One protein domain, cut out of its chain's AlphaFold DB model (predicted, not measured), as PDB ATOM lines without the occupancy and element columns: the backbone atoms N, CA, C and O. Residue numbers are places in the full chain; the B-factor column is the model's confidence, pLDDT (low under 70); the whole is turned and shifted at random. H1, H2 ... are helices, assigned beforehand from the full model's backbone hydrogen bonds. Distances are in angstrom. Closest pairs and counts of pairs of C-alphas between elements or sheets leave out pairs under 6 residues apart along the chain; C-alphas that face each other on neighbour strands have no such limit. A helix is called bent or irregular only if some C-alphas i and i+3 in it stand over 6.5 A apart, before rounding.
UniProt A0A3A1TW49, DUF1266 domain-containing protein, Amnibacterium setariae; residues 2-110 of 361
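AT A GLANCE: This is residues 2 to 110 of the 361 residues of the protein "DUF1266 domain-containing protein" of Amnibacterium setariae (UniProt A0A3A1TW49). A long helical hairpin, made by H2b and H3, forms most of the length of this elongated model; at the open end of the hairpin H2a turns off from H2b, and H1 lies crosswise there, near the end of H3. H4 carries the long axis on beyond H3, residues 2 to 16 form a looped stretch without a named element, and residues 63 to 68 stick out at the hairpin's turn. The printed part has 109 residues with four named helices, H1, H2, H3 and H4 in that order, and no named strand; the class is all helix. The whole is extended, with a radius of gyration of the C-alphas of 20.2 A and spans of 68 by 27 by 21 A.

IN THESE COORDINATES: The longest helix by residues, H2, covers residues 32 to 60; by its hydrogen bonds it was assigned as one helix, but it is bent, with C-alphas 42 and 45 standing 6.7 A apart. Its arms are H2a, residues 32 to 42, 14.9 A long, and H2b, residues 45 to 60, 21.6 A long. H3 covers residues 70 to 94 and is 36.0 A long from C-alpha 70 at (257.436, 295.752, 476.115) to C-alpha 94 at (235.916, 319.976, 460.478). H1 covers residues 17 to 30, 20.4 A, and begins with C-alpha 17 at (232.761, 311.519, 457.109). H4 covers residues 97 to 109, 17.9 A, and ends with C-alpha 109 at (222.583, 337.552, 453.364).

HOW THE PARTS SIT: The arms H2a and H2b stand at a steep tilt of 44 degrees. H2b and H3 are a helical hairpin: they touch, at a shallow tilt of 15 degrees, opposite ways, and their closest C-alphas, those of Ala 46 and Ala 83, are 5.6 A apart. H2a and H3 only just touch, with 3 pairs of C-alphas within 8 A, through residues 86 to 90 of H3 alone; the closest C-alphas are those of Trp 42 and Gly 86, 5.4 A, at a steep tilt of 50 degrees, opposite ways. H1 touches H2a with residues 24 to 28 alone, at a steep tilt of 45 degrees, opposite ways; the closest C-alphas are those of Arg 28 and Ala 35, 5.4 A. H1 and H3 are close but not clearly touching and about perpendicular, at 78 degrees, with the closest C-alphas, those of Leu 20 and Asp 94, 6.8 A apart. H4 is near H1, meets H3 only through their link, and is apart from H2a and H2b. Every O i to N i+4 pair is within hydrogen-bond range in H2a, H3 and H4; in H1 it is 8 of 10 and in H2b 11 of 12.

THE WHOLE: The two C-alphas farthest apart, those of Thr 64 and Gly 110, are 69.5 A apart. The printed part has no cut; the links from H1 to H2 and from H3 to H4 are tight, that from H2 to H3 is short, and no link is long. The mean pLDDT of the printed part is 74.1, and 40 residues are under 70, among them residues 33 to 47 and 52 to 72; H4 has a mean of 90.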
ATOM      1  N   LEU A   2     218.581 326.339 460.206       86.69
ATOM      2  CA  LEU A   2     219.582 325.672 459.360       86.69
ATOM      3  C   LEU A   2     218.868 324.825 458.304       86.69
ATOM      4  O   LEU A   2     217.928 324.114 458.649       86.69
ATOM      5  N   GLN A   3     219.327 324.899 457.057       89.94
ATOM      6  CA  GLN A   3     218.826 324.070 455.955       89.94
ATOM      7  C   GLN A   3     219.662 322.795 455.849       89.94
ATOM      8  O   GLN A   3     220.662 322.640 456.549       89.94
ATOM      9  N   ASN A   4     219.305 321.895 454.948       89.31
ATOM     10  CA  ASN A   4     220.200 320.860 454.437       89.31
ATOM     11  C   ASN A   4     221.405 321.472 453.685       89.31
ATOM     12  O   ASN A   4     221.447 322.663 453.355       89.31
ATOM     13  N   ARG A   5     222.427 320.651 453.421       86.81
ATOM     14  CA  ARG A   5     223.479 321.023 452.466       86.81
ATOM     15  C   ARG A   5     222.882 320.932 451.064       86.81
ATOM     16  O   ARG A   5     222.237 319.936 450.768       86.81
ATOM     17  N   TYR A   6     223.116 321.935 450.220       87.94
ATOM     18  CA  TYR A   6     222.627 321.890 448.843       87.94
ATOM     19  C   TYR A   6     223.154 320.631 448.126       87.94
ATOM     20  O   TYR A   6     224.353 320.347 448.196       87.94
ATOM     21  N   GLY A   7     222.259 319.872 447.493       87.62
ATOM     22  CA  GLY A   7     222.543 318.566 446.890       87.62
ATOM     23  C   GLY A   7     222.438 317.367 447.846       87.62
ATOM     24  O   GLY A   7     222.581 316.229 447.410       87.62
ATOM     25  N   ASP A   8     222.186 317.583 449.140       88.38
ATOM     26  CA  ASP A   8     221.952 316.531 450.141       88.38
ATOM     27  C   ASP A   8     220.532 316.658 450.703       88.38
ATOM     28  O   ASP A   8     220.050 317.749 450.990       88.38
ATOM     29  N   ARG A   9     219.865 315.527 450.919       90.88
ATOM     30  CA  ARG A   9     218.512 315.447 451.491       90.88
ATOM     31  C   ARG A   9     218.512 315.422 453.025       90.88
ATOM     32  O   ARG A   9     217.458 315.438 453.655       90.88
ATOM     33  N   THR A  10     219.680 315.380 453.662       88.25
ATOM     34  CA  THR A  10     219.803 315.303 455.124       88.25
ATOM     35  C   THR A  10     219.476 316.643 455.789       88.25
ATOM     36  O   THR A  10     220.223 317.612 455.643       88.25
ATOM     37  N   PHE A  11     218.395 316.676 456.574       87.56
ATOM     38  CA  PHE A  11     217.922 317.870 457.279       87.56
ATOM     39  C   PHE A  11     217.864 317.676 458.812       87.56
ATOM     40  O   PHE A  11     217.413 316.622 459.273       87.56
ATOM     41  N   PRO A  12     218.275 318.676 459.622       87.12
ATOM     42  CA  PRO A  12     219.062 319.843 459.206       87.12
ATOM     43  C   PRO A  12     220.471 319.404 458.775       87.12
ATOM     44  O   PRO A  12     220.816 318.226 458.906       87.12
ATOM     45  N   ILE A  13     221.299 320.333 458.287       85.75
ATOM     46  CA  ILE A  13     222.672 320.041 457.853       85.75
ATOM     47  C   ILE A  13     223.433 319.155 458.853       85.75
ATOM     48  O   ILE A  13     223.594 319.483 460.033       85.75
ATOM     49  N   ARG A  14     223.927 318.014 458.361       80.94
ATOM     50  CA  ARG A  14     224.791 317.086 459.096       80.94
ATOM     51  C   ARG A  14     226.018 316.792 458.255       80.94
ATOM     52  O   ARG A  14     225.911 316.520 457.068       80.94
ATOM     53  N   THR A  15     227.183 316.814 458.884       74.44
ATOM     54  CA  THR A  15     228.441 316.544 458.186       74.44
ATOM     55  C   THR A  15     228.755 315.058 458.239       74.44
ATOM     56  O   THR A  15     228.975 314.518 459.329       74.44
ATOM     57  N   ARG A  16     228.812 314.391 457.081       76.00
ATOM     58  CA  ARG A  16     229.230 312.987 456.991       76.00
ATOM     59  C   ARG A  16     230.751 312.899 456.883       76.00
ATOM     60  O   ARG A  16     231.426 313.833 456.459       76.00
ATOM     61  N   TRP A  17     231.318 311.752 457.250       71.19
ATOM     62  CA  TRP A  17     232.761 311.519 457.109       71.19
ATOM     63  C   TRP A  17     233.244 311.615 455.654       71.19
ATOM     64  O   TRP A  17     234.341 312.115 455.410       71.19
ATOM     65  N   SER A  18     232.423 311.172 454.697       72.00
ATOM     66  CA  SER A  18     232.689 311.290 453.257       72.00
ATOM     67  C   SER A  18     232.861 312.750 452.824       72.00
ATOM     68  O   SER A  18     233.780 313.065 452.070       72.00
ATOM     69  N   ASP A  19     232.050 313.655 453.377       73.50
ATOM     70  CA  ASP A  19     232.065 315.080 453.034       73.50
ATOM     71  C   ASP A  19     233.341 315.777 453.490       73.50
ATOM     72  O   ASP A  19     233.843 316.675 452.815       73.50
ATOM     73  N   LEU A  20     233.909 315.337 454.616       77.69
ATOM     74  CA  LEU A  20     235.146 315.902 455.149       77.69
ATOM     75  C   LEU A  20     236.308 315.744 454.167       77.69
ATOM     76  O   LEU A  20     237.159 316.628 454.091       77.69
ATOM     77  N   ARG A  21     236.347 314.650 453.394       77.06
ATOM     78  CA  ARG A  21     237.382 314.455 452.370       77.06
ATOM     79  C   ARG A  21     237.249 315.490 451.260       77.06
ATOM     80  O   ARG A  21     238.235 316.153 450.955       77.06
ATOM     81  N   ALA A  22     236.045 315.672 450.720       77.88
ATOM     82  CA  ALA A  22     235.784 316.662 449.677       77.88
ATOM     83  C   ALA A  22     236.107 318.085 450.161       77.88
ATOM     84  O   ALA A  22     236.861 318.799 449.511       77.88
ATOM     85  N   ILE A  23     235.647 318.455 451.363       79.69
ATOM     86  CA  ILE A  23     235.953 319.756 451.976       79.69
ATOM     87  C   ILE A  23     237.469 319.949 452.106       79.69
ATOM     88  O   ILE A  23     237.994 320.997 451.735       79.69
ATOM     89  N   ARG A  24     238.203 318.937 452.587       78.56
ATOM     90  CA  ARG A  24     239.668 319.000 452.716       78.56
ATOM     91  C   ARG A  24     240.365 319.145 451.366       78.56
ATOM     92  O   ARG A  24     241.330 319.902 451.289       78.56
ATOM     93  N   LEU A  25     239.901 318.454 450.326       79.75
ATOM     94  CA  LEU A  25     240.447 318.581 448.972       79.75
ATOM     95  C   LEU A  25     240.254 320.003 448.441       79.75
ATOM     96  O   LEU A  25     241.232 320.639 448.049       79.75
ATOM     97  N   THR A  26     239.042 320.549 448.539       76.81
ATOM     98  CA  THR A  26     238.752 321.921 448.103       76.81
ATOM     99  C   THR A  26     239.552 322.950 448.907       76.81
ATOM    100  O   THR A  26     240.081 323.909 448.344       76.81
ATOM    101  N   MET A  27     239.729 322.736 450.217       77.12
ATOM    102  CA  MET A  27     240.574 323.593 451.057       77.12
ATOM    103  C   MET A  27     242.052 323.525 450.677       77.12
ATOM    104  O   MET A  27     242.700 324.565 450.645       77.12
ATOM    105  N   ARG A  28     242.592 322.334 450.389       76.50
ATOM    106  CA  ARG A  28     243.986 322.159 449.950       76.50
ATOM    107  C   ARG A  28     244.235 322.819 448.599       76.50
ATOM    108  O   ARG A  28     245.249 323.494 448.453       76.50
ATOM    109  N   ALA A  29     243.306 322.662 447.657       75.81
ATOM    110  CA  ALA A  29     243.374 323.311 446.351       75.81
ATOM    111  C   ALA A  29     243.319 324.842 446.482       75.81
ATOM    112  O   ALA A  29     244.100 325.553 445.856       75.81
ATOM    113  N   SER A  30     242.446 325.351 447.356       72.19
ATOM    114  CA  SER A  30     242.269 326.793 447.550       72.19
ATOM    115  C   SER A  30     243.413 327.427 448.350       72.19
ATOM    116  O   SER A  30     243.875 328.516 448.015       72.19
ATOM    117  N   ASP A  31     243.875 326.781 449.426       71.62
ATOM    118  CA  ASP A  31     244.857 327.320 450.373       71.62
ATOM    119  C   ASP A  31     245.779 326.240 450.970       71.62
ATOM    120  O   ASP A  31     245.583 325.809 452.116       71.62
ATOM    121  N   PRO A  32     246.828 325.820 450.237       70.00
ATOM    122  CA  PRO A  32     247.706 324.743 450.680       70.00
ATOM    123  C   PRO A  32     248.441 325.092 451.977       70.00
ATOM    124  O   PRO A  32     248.621 324.220 452.817       70.00
ATOM    125  N   ASN A  33     248.783 326.366 452.204       69.50
ATOM    126  CA  ASN A  33     249.500 326.796 453.408       69.50
ATOM    127  C   ASN A  33     248.622 326.716 454.655       69.50
ATOM    128  O   ASN A  33     249.081 326.283 455.703       69.50
ATOM    129  N   ARG A  34     247.345 327.100 454.566       68.75
ATOM    130  CA  ARG A  34     246.422 327.022 455.708       68.75
ATOM    131  C   ARG A  34     245.918 325.600 455.930       68.75
ATOM    132  O   ARG A  34     245.690 325.212 457.075       68.75
ATOM    133  N   ALA A  35     245.793 324.813 454.861       68.75
ATOM    134  CA  ALA A  35     245.576 323.377 454.958       68.75
ATOM    135  C   ALA A  35     246.777 322.670 455.609       68.75
ATOM    136  O   ALA A  35     246.565 321.801 456.449       68.75
ATOM    137  N   ALA A  36     248.010 323.084 455.296       66.50
ATOM    138  CA  ALA A  36     249.234 322.604 455.934       66.50
ATOM    139  C   ALA A  36     249.350 323.079 457.387       66.50
ATOM    140  O   ALA A  36     249.673 322.274 458.243       66.50
ATOM    141  N   LEU A  37     249.002 324.331 457.702       69.25
ATOM    142  CA  LEU A  37     249.021 324.857 459.073       69.25
ATOM    143  C   LEU A  37     247.999 324.148 459.968       69.25
ATOM    144  O   LEU A  37     248.297 323.794 461.105       69.25
ATOM    145  N   ARG A  38     246.796 323.881 459.438       66.94
ATOM    146  CA  ARG A  38     245.856 322.981 460.113       66.94
ATOM    147  C   ARG A  38     246.452 321.589 460.202       66.94
ATOM    148  O   ARG A  38     246.433 321.055 461.292       66.94
ATOM    149  N   GLY A  39     247.022 321.070 459.107       65.81
ATOM    150  CA  GLY A  39     247.861 319.862 459.019       65.81
ATOM    151  C   GLY A  39     248.777 319.689 460.232       65.81
ATOM    152  O   GLY A  39     248.682 318.698 460.944       65.81
ATOM    153  N   VAL A  40     249.581 320.712 460.508       65.56
ATOM    154  CA  VAL A  40     250.492 320.802 461.649       65.56
ATOM    155  C   VAL A  40     249.732 320.760 462.973       65.56
ATOM    156  O   VAL A  40     250.140 320.018 463.849       65.56
ATOM    157  N   LEU A  41     248.596 321.450 463.113       64.88
ATOM    158  CA  LEU A  41     247.719 321.357 464.295       64.88
ATOM    159  C   LEU A  41     247.198 319.931 464.572       64.88
ATOM    160  O   LEU A  41     246.921 319.615 465.726       64.88
ATOM    161  N   TRP A  42     247.085 319.064 463.559       65.25
ATOM    162  CA  TRP A  42     246.727 317.644 463.738       65.25
ATOM    163  C   TRP A  42     247.905 316.780 464.172       65.25
ATOM    164  O   TRP A  42     247.713 315.778 464.855       65.25
ATOM    165  N   VAL A  43     249.110 317.155 463.744       64.88
ATOM    166  CA  VAL A  43     250.358 316.434 464.017       64.88
ATOM    167  C   VAL A  43     251.006 316.935 465.310       64.88
ATOM    168  O   VAL A  43     251.764 316.202 465.930       64.88
ATOM    169  N   LEU A  44     250.664 318.142 465.774       68.75
ATOM    170  CA  LEU A  44     251.200 318.761 466.987       68.75
ATOM    171  C   LEU A  44     251.017 317.883 468.234       68.75
ATOM    172  O   LEU A  44     251.997 317.702 468.942       68.75
ATOM    173  N   PRO A  45     249.840 317.274 468.500       65.69
ATOM    174  CA  PRO A  45     249.687 316.358 469.628       65.69
ATOM    175  C   PRO A  45     250.608 315.141 469.503       65.69
ATOM    176  O   PRO A  45     251.241 314.760 470.478       65.69
ATOM    177  N   ALA A  46     250.751 314.577 468.300       66.06
ATOM    178  CA  ALA A  46     251.658 313.456 468.052       66.06
ATOM    179  C   ALA A  46     253.138 313.857 468.205       66.06
ATOM    180  O   ALA A  46     253.925 313.079 468.731       66.06
ATOM    181  N   LEU A  47     253.511 315.078 467.808       69.56
ATOM    182  CA  LEU A  47     254.856 315.636 467.988       69.56
ATOM    183  C   LEU A  47     255.166 315.948 469.452       69.56
ATOM    184  O   LEU A  47     256.271 315.669 469.895       69.56
ATOM    185  N   VAL A  48     254.210 316.494 470.206       70.25
ATOM    186  CA  VAL A  48     254.348 316.734 471.653       70.25
ATOM    187  C   VAL A  48     254.535 315.407 472.382       70.25
ATOM    188  O   VAL A  48     255.402 315.287 473.236       70.25
ATOM    189  N   VAL A  49     253.774 314.383 471.998       66.50
ATOM    190  CA  VAL A  49     253.915 313.031 472.544       66.50
ATOM    191  C   VAL A  49     255.267 312.437 472.191       66.50
ATOM    192  O   VAL A  49     255.936 311.928 473.079       66.50
ATOM    193  N   LEU A  50     255.701 312.535 470.934       67.25
ATOM    194  CA  LEU A  50     257.023 312.069 470.518       67.25
ATOM    195  C   LEU A  50     258.132 312.786 471.305       67.25
ATOM    196  O   LEU A  50     259.042 312.137 471.807       67.25
ATOM    197  N   ALA A  51     258.015 314.102 471.485       70.69
ATOM    198  CA  ALA A  51     258.966 314.912 472.243       70.69
ATOM    199  C   ALA A  51     259.002 314.577 473.745       70.69
ATOM    200  O   ALA A  51     260.029 314.793 474.376       70.69
ATOM    201  N   VAL A  52     257.914 314.049 474.315       66.44
ATOM    202  CA  VAL A  52     257.867 313.551 475.703       66.44
ATOM    203  C   VAL A  52     258.346 312.097 475.791       66.44
ATOM    204  O   VAL A  52     259.010 311.724 476.753       66.44
ATOM    205  N   MET A  53     258.049 311.275 474.782       64.31
ATOM    206  CA  MET A  53     258.380 309.849 474.755       64.31
ATOM    207  C   MET A  53     259.862 309.585 474.489       64.31
ATOM    208  O   MET A  53     260.403 308.669 475.087       64.31
ATOM    209  N   VAL A  54     260.530 310.382 473.648       68.19
ATOM    210  CA  VAL A  54     261.975 310.250 473.372       68.19
ATOM    211  C   VAL A  54     262.826 310.374 474.651       68.19
ATOM    212  O   VAL A  54     263.556 309.435 474.952       68.19
ATOM    213  N   PRO A  55     262.702 311.437 475.470       64.25
ATOM    214  CA  PRO A  55     263.450 311.529 476.723       64.25
ATOM    215  C   PRO A  55     262.957 310.536 477.783       64.25
ATOM    216  O   PRO A  55     263.751 310.082 478.598       64.25
ATOM    217  N   ALA A  56     261.675 310.152 477.782       61.41
ATOM    218  CA  ALA A  56     261.197 309.085 478.660       61.41
ATOM    219  C   ALA A  56     261.808 307.720 478.288       61.41
ATOM    220  O   ALA A  56     262.111 306.932 479.175       61.41
ATOM    221  N   PHE A  57     262.044 307.450 477.004       60.47
ATOM    222  CA  PHE A  57     262.722 306.240 476.541       60.47
ATOM    223  C   PHE A  57     264.215 306.252 476.895       60.47
ATOM    224  O   PHE A  57     264.739 305.225 477.298       60.47
ATOM    225  N   ASP A  58     264.890 307.404 476.848       63.28
ATOM    226  CA  ASP A  58     266.286 307.514 477.306       63.28
ATOM    227  C   ASP A  58     266.430 307.377 478.834       63.28
ATOM    228  O   ASP A  58     267.448 306.889 479.323       63.28
ATOM    229  N   VAL A  59     265.419 307.792 479.607       61.59
ATOM    230  CA  VAL A  59     265.432 307.731 481.082       61.59
ATOM    231  C   VAL A  59     264.941 306.378 481.622       61.59
ATOM    232  O   VAL A  59     265.383 305.954 482.688       61.59
ATOM    233  N   PHE A  60     264.042 305.694 480.906       54.91
ATOM    234  CA  PHE A  60     263.406 304.439 481.339       54.91
ATOM    235  C   PHE A  60     263.663 303.240 480.401       54.91
ATOM    236  O   PHE A  60     263.079 302.176 480.607       54.91
ATOM    237  N   GLY A  61     264.498 303.391 479.370       52.25
ATOM    238  CA  GLY A  61     264.769 302.363 478.357       52.25
ATOM    239  C   GLY A  61     265.576 301.180 478.906       52.25
ATOM    240  O   GLY A  61     266.513 301.385 479.683       52.25
ATOM    241  N   PRO A  62     265.237 299.931 478.540       52.25
ATOM    242  CA  PRO A  62     265.808 298.760 479.184       52.25
ATOM    243  C   PRO A  62     267.235 298.461 478.723       52.25
ATOM    244  O   PRO A  62     267.609 298.577 477.556       52.25
ATOM    245  N   SER A  63     268.018 297.970 479.677       54.22
ATOM    246  CA  SER A  63     269.243 297.221 479.448       54.22
ATOM    247  C   SER A  63     268.976 296.039 478.503       54.22
ATOM    248  O   SER A  63     268.367 295.059 478.914       54.22
ATOM    249  N   THR A  64     269.421 296.146 477.246       53.28
ATOM    250  CA  THR A  64     269.739 295.049 476.303       53.28
ATOM    251  C   THR A  64     268.885 293.768 476.381       53.28
ATOM    252  O   THR A  64     269.271 292.860 477.109       53.28
ATOM    253  N   SER A  65     267.851 293.614 475.534       51.12
ATOM    254  CA  SER A  65     267.614 292.372 474.753       51.12
ATOM    255  C   SER A  65     266.297 292.385 473.953       51.12
ATOM    256  O   SER A  65     265.221 292.355 474.536       51.12
ATOM    257  N   GLY A  66     266.407 292.262 472.624       54.50
ATOM    258  CA  GLY A  66     265.443 291.547 471.769       54.50
ATOM    259  C   GLY A  66     264.177 292.284 471.276       54.50
ATOM    260  O   GLY A  66     263.774 293.292 471.845       54.50
ATOM    261  N   PRO A  67     263.507 291.763 470.221       51.50
ATOM    262  CA  PRO A  67     262.273 292.324 469.649       51.50
ATOM    263  C   PRO A  67     261.023 292.205 470.551       51.50
ATOM    264  O   PRO A  67     259.920 292.517 470.108       51.50
ATOM    265  N   GLU A  68     261.185 291.781 471.808       53.78
ATOM    266  CA  GLU A  68     260.125 291.618 472.817       53.78
ATOM    267  C   GLU A  68     260.082 292.776 473.826       53.78
ATOM    268  O   GLU A  68     259.490 292.662 474.898       53.78
ATOM    269  N   ASP A  69     260.716 293.901 473.497       66.50
ATOM    270  CA  ASP A  69     260.787 295.063 474.371       66.50
ATOM    271  C   ASP A  69     259.392 295.682 474.577       66.50
ATOM    272  O   ASP A  69     258.860 296.443 473.758       66.50
ATOM    273  N   VAL A  70     258.772 295.314 475.698       65.94
ATOM    274  CA  VAL A  70     257.436 295.752 476.115       65.94
ATOM    275  C   VAL A  70     257.358 297.282 476.165       65.94
ATOM    276  O   VAL A  70     256.307 297.845 475.853       65.94
ATOM    277  N   GLY A  71     258.466 297.969 476.473       67.56
ATOM    278  CA  GLY A  71     258.542 299.430 476.457       67.56
ATOM    279  C   GLY A  71     258.295 300.007 475.064       67.56
ATOM    280  O   GLY A  71     257.471 300.908 474.906       67.56
ATOM    281  N   PHE A  72     258.919 299.430 474.033       68.88
ATOM    282  CA  PHE A  72     258.707 299.838 472.643       68.88
ATOM    283  C   PHE A  72     257.259 299.612 472.188       68.88
ATOM    284  O   PHE A  72     256.656 300.503 471.583       68.88
ATOM    285  N   LEU A  73     256.666 298.457 472.515       70.81
ATOM    286  CA  LEU A  73     255.271 298.155 472.167       70.81
ATOM    287  C   LEU A  73     254.282 299.104 472.859       70.81
ATOM    288  O   LEU A  73     253.320 299.551 472.228       70.81
ATOM    289  N   ILE A  74     254.531 299.462 474.122       72.44
ATOM    290  CA  ILE A  74     253.728 300.448 474.858       72.44
ATOM    291  C   ILE A  74     253.864 301.832 474.216       72.44
ATOM    292  O   ILE A  74     252.848 302.470 473.935       72.44
ATOM    293  N   SER A  75     255.082 302.292 473.922       66.94
ATOM    294  CA  SER A  75     255.312 303.592 473.279       66.94
ATOM    295  C   SER A  75     254.672 303.673 471.890       66.94
ATOM    296  O   SER A  75     254.026 304.675 471.567       66.94
ATOM    297  N   LEU A  76     254.777 302.611 471.087       72.56
ATOM    298  CA  LEU A  76     254.122 302.519 469.784       72.56
ATOM    299  C   LEU A  76     252.593 302.539 469.926       72.56
ATOM    300  O   LEU A  76     251.919 303.273 469.202       72.56
ATOM    301  N   GLY A  77     252.043 301.789 470.886       76.56
ATOM    302  CA  GLY A  77     250.612 301.788 471.190       76.56
ATOM    303  C   GLY A  77     250.099 303.175 471.583       76.56
ATOM    304  O   GLY A  77     249.105 303.649 471.031       76.56
ATOM    305  N   VAL A  78     250.813 303.874 472.470       75.88
ATOM    306  CA  VAL A  78     250.484 305.245 472.893       75.88
ATOM    307  C   VAL A  78     250.558 306.222 471.718       75.88
ATOM    308  O   VAL A  78     249.647 307.035 471.540       75.88
ATOM    309  N   PHE A  79     251.584 306.116 470.868       75.19
ATOM    310  CA  PHE A  79     251.699 306.933 469.660       75.19
ATOM    311  C   PHE A  79     250.511 306.722 468.712       75.19
ATOM    312  O   PHE A  79     249.900 307.697 468.271       75.19
ATOM    313  N   VAL A  80     250.136 305.469 468.438       80.50
ATOM    314  CA  VAL A  80     248.994 305.140 467.569       80.50
ATOM    315  C   VAL A  80     247.686 305.681 468.150       80.50
ATOM    316  O   VAL A  80     246.912 306.305 467.422       80.50
ATOM    317  N   VAL A  81     247.451 305.511 469.456       80.06
ATOM    318  CA  VAL A  81     246.250 306.027 470.136       80.06
ATOM    319  C   VAL A  81     246.178 307.550 470.046       80.06
ATOM    320  O   VAL A  81     245.114 308.099 469.761       80.06
ATOM    321  N   LEU A  82     247.295 308.253 470.232       73.88
ATOM    322  CA  LEU A  82     247.319 309.718 470.222       73.88
ATOM    323  C   LEU A  82     247.262 310.296 468.805       73.88
ATOM    324  O   LEU A  82     246.580 311.299 468.584       73.88
ATOM    325  N   ALA A  83     247.869 309.629 467.821       71.81
ATOM    326  CA  ALA A  83     247.676 309.946 466.408       71.81
ATOM    327  C   ALA A  83     246.207 309.757 465.993       71.81
ATOM    328  O   ALA A  83     245.616 310.641 465.364       71.81
ATOM    329  N   ALA A  84     245.578 308.651 466.408       77.44
ATOM    330  CA  ALA A  84     244.156 308.409 466.185       77.44
ATOM    331  C   ALA A  84     243.286 309.468 466.883       77.44
ATOM    332  O   ALA A  84     242.369 310.013 466.264       77.44
ATOM    333  N   ALA A  85     243.606 309.835 468.128       76.50
ATOM    334  CA  ALA A  85     242.914 310.889 468.864       76.50
ATOM    335  C   ALA A  85     243.028 312.249 468.156       76.50
ATOM    336  O   ALA A  85     242.022 312.940 468.010       76.50
ATOM    337  N   GLY A  86     244.205 312.608 467.633       71.25
ATOM    338  CA  GLY A  86     244.402 313.825 466.838       71.25
ATOM    339  C   GLY A  86     243.519 313.855 465.586       71.25
ATOM    340  O   GLY A  86     242.819 314.843 465.339       71.25
ATOM    341  N   ILE A  87     243.470 312.745 464.839       72.44
ATOM    342  CA  ILE A  87     242.595 312.584 463.663       72.44
ATOM    343  C   ILE A  87     241.119 312.708 464.051       72.44
ATOM    344  O   ILE A  87     240.346 313.354 463.337       72.44
ATOM    345  N   VAL A  88     240.703 312.116 465.170       73.31
ATOM    346  CA  VAL A  88     239.320 312.196 465.659       73.31
ATOM    347  C   VAL A  88     238.986 313.635 466.045       73.31
ATOM    348  O   VAL A  88     238.025 314.192 465.514       73.31
ATOM    349  N   VAL A  89     239.801 314.268 466.893       72.50
ATOM    350  CA  VAL A  89     239.563 315.614 467.435       72.50
ATOM    351  C   VAL A  89     239.428 316.641 466.328       72.50
ATOM    352  O   VAL A  89     238.414 317.337 466.264       72.50
ATOM    353  N   GLY A  90     240.386 316.745 465.410       69.50
ATOM    354  CA  GLY A  90     240.220 317.743 464.364       69.50
ATOM    355  C   GLY A  90     239.069 317.381 463.410       69.50
ATOM    356  O   GLY A  90     238.448 318.275 462.840       69.50
ATOM    357  N   SER A  91     238.720 316.097 463.240       71.50
ATOM    358  CA  SER A  91     237.575 315.728 462.401       71.50
ATOM    359  C   SER A  91     236.269 316.171 463.058       71.50
ATOM    360  O   SER A  91     235.337 316.559 462.357       71.50
ATOM    361  N   LEU A  92     236.213 316.225 464.395       75.12
ATOM    362  CA  LEU A  92     235.132 316.885 465.132       75.12
ATOM    363  C   LEU A  92     235.082 318.398 464.868       75.12
ATOM    364  O   LEU A  92     233.986 318.956 464.789       75.12
ATOM    365  N   PHE A  93     236.227 319.063 464.683       72.94
ATOM    366  CA  PHE A  93     236.267 320.475 464.283       72.94
ATOM    367  C   PHE A  93     235.812 320.683 462.834       72.94
ATOM    368  O   PHE A  93     234.967 321.546 462.588       72.94
ATOM    369  N   ASP A  94     236.304 319.875 461.889       74.88
ATOM    370  CA  ASP A  94     235.916 319.976 460.478       74.88
ATOM    371  C   ASP A  94     234.415 319.687 460.282       74.88
ATOM    372  O   ASP A  94     233.754 320.324 459.462       74.88
ATOM    373  N   ARG A  95     233.830 318.800 461.101       79.31
ATOM    374  CA  ARG A  95     232.381 318.529 461.113       79.31
ATOM    375  C   ARG A  95     231.524 319.756 461.394       79.31
ATOM    376  O   ARG A  95     230.350 319.757 461.036       79.31
ATOM    377  N   ARG A  96     232.071 320.801 462.017       82.94
ATOM    378  CA  ARG A  96     231.347 322.053 462.281       82.94
ATOM    379  C   ARG A  96     231.406 323.037 461.110       82.94
ATOM    380  O   ARG A  96     230.698 324.037 461.159       82.94
ATOM    381  N   ILE A  97     232.228 322.786 460.082       85.31
ATOM    382  CA  ILE A  97     232.425 323.716 458.957       85.31
ATOM    383  C   ILE A  97     231.113 323.997 458.215       85.31
ATOM    384  O   ILE A  97     230.778 325.177 458.125       85.31
ATOM    385  N   PRO A  98     230.327 322.995 457.769       87.69
ATOM    386  CA  PRO A  98     229.125 323.276 456.983       87.69
ATOM    387  C   PRO A  98     228.089 324.092 457.746       87.69
ATOM    388  O   PRO A  98     227.560 325.073 457.232       87.69
ATOM    389  N   ARG A  99     227.880 323.763 459.025       89.06
ATOM    390  CA  ARG A  99     227.004 324.536 459.906       89.06
ATOM    391  C   ARG A  99     227.480 325.983 460.063       89.06
ATOM    392  O   ARG A  99     226.687 326.896 459.880       89.06
ATOM    393  N   ARG A 100     228.767 326.200 460.364       89.00
ATOM    394  CA  ARG A 100     229.336 327.552 460.532       89.00
ATOM    395  C   ARG A 100     229.268 328.377 459.250       89.00
ATOM    396  O   ARG A 100     229.043 329.581 459.312       89.00
ATOM    397  N   GLU A 101     229.502 327.748 458.102       90.75
ATOM    398  CA  GLU A 101     229.404 328.400 456.796       90.75
ATOM    399  C   GLU A 101     227.965 328.802 456.481       90.75
ATOM    400  O   GLU A 101     227.744 329.935 456.057       90.75
ATOM    401  N   GLN A 102     226.994 327.934 456.767       91.31
ATOM    402  CA  GLN A 102     225.584 328.263 456.611       91.31
ATOM    403  C   GLN A 102     225.188 329.405 457.565       91.31
ATOM    404  O   GLN A 102     224.695 330.424 457.100       91.31
ATOM    405  N   GLU A 103     225.490 329.320 458.867       91.75
ATOM    406  CA  GLU A 103     225.233 330.401 459.845       91.75
ATOM    407  C   GLU A 103     225.856 331.743 459.411       91.75
ATOM    408  O   GLU A 103     225.221 332.794 459.503       91.75
ATOM    409  N   ALA A 104     227.087 331.714 458.890       91.81
ATOM    410  CA  ALA A 104     227.743 332.904 458.360       91.81
ATOM    411  C   ALA A 104     227.035 333.449 457.113       91.81
ATOM    412  O   ALA A 104     226.886 334.662 457.000       91.81
ATOM    413  N   TYR A 105     226.602 332.583 456.195       92.69
ATOM    414  CA  TYR A 105     225.843 332.982 455.012       92.69
ATOM    415  C   TYR A 105     224.514 333.631 455.393       92.69
ATOM    416  O   TYR A 105     224.220 334.717 454.913       92.69
ATOM    417  N   TRP A 106     223.759 333.032 456.314       91.25
ATOM    418  CA  TRP A 106     222.500 333.584 456.821       91.25
ATOM    419  C   TRP A 106     222.676 334.982 457.412       91.25
ATOM    420  O   TRP A 106     221.961 335.910 457.049       91.25
ATOM    421  N   ARG A 107     223.691 335.160 458.263       91.75
ATOM    422  CA  ARG A 107     223.988 336.466 458.861       91.75
ATOM    423  C   ARG A 107     224.356 337.527 457.819       91.75
ATOM    424  O   ARG A 107     224.016 338.686 458.002       91.75
ATOM    425  N   LEU A 108     225.090 337.149 456.771       92.31
ATOM    426  CA  LEU A 108     225.563 338.086 455.742       92.31
ATOM    427  C   LEU A 108     224.523 338.377 454.656       92.31
ATOM    428  O   LEU A 108     224.574 339.444 454.061       92.31
ATOM    429  N   SER A 109     223.628 337.429 454.386       90.62
ATOM    430  CA  SER A 109     222.583 337.552 453.364       90.62
ATOM    431  C   SER A 109     221.326 338.255 453.860       90.62
ATOM    432  O   SER A 109     220.521 338.699 453.048       90.62
ATOM    433  N   GLY A 110     221.139 338.344 455.180       87.62
ATOM    434  CA  GLY A 110     219.951 338.958 455.771       87.62
ATOM    435  C   GLY A 110     218.668 338.149 455.566       87.62
ATOM    436  O   GLY A 110     217.584 338.674 455.802       87.62
TER     437      GLY A 110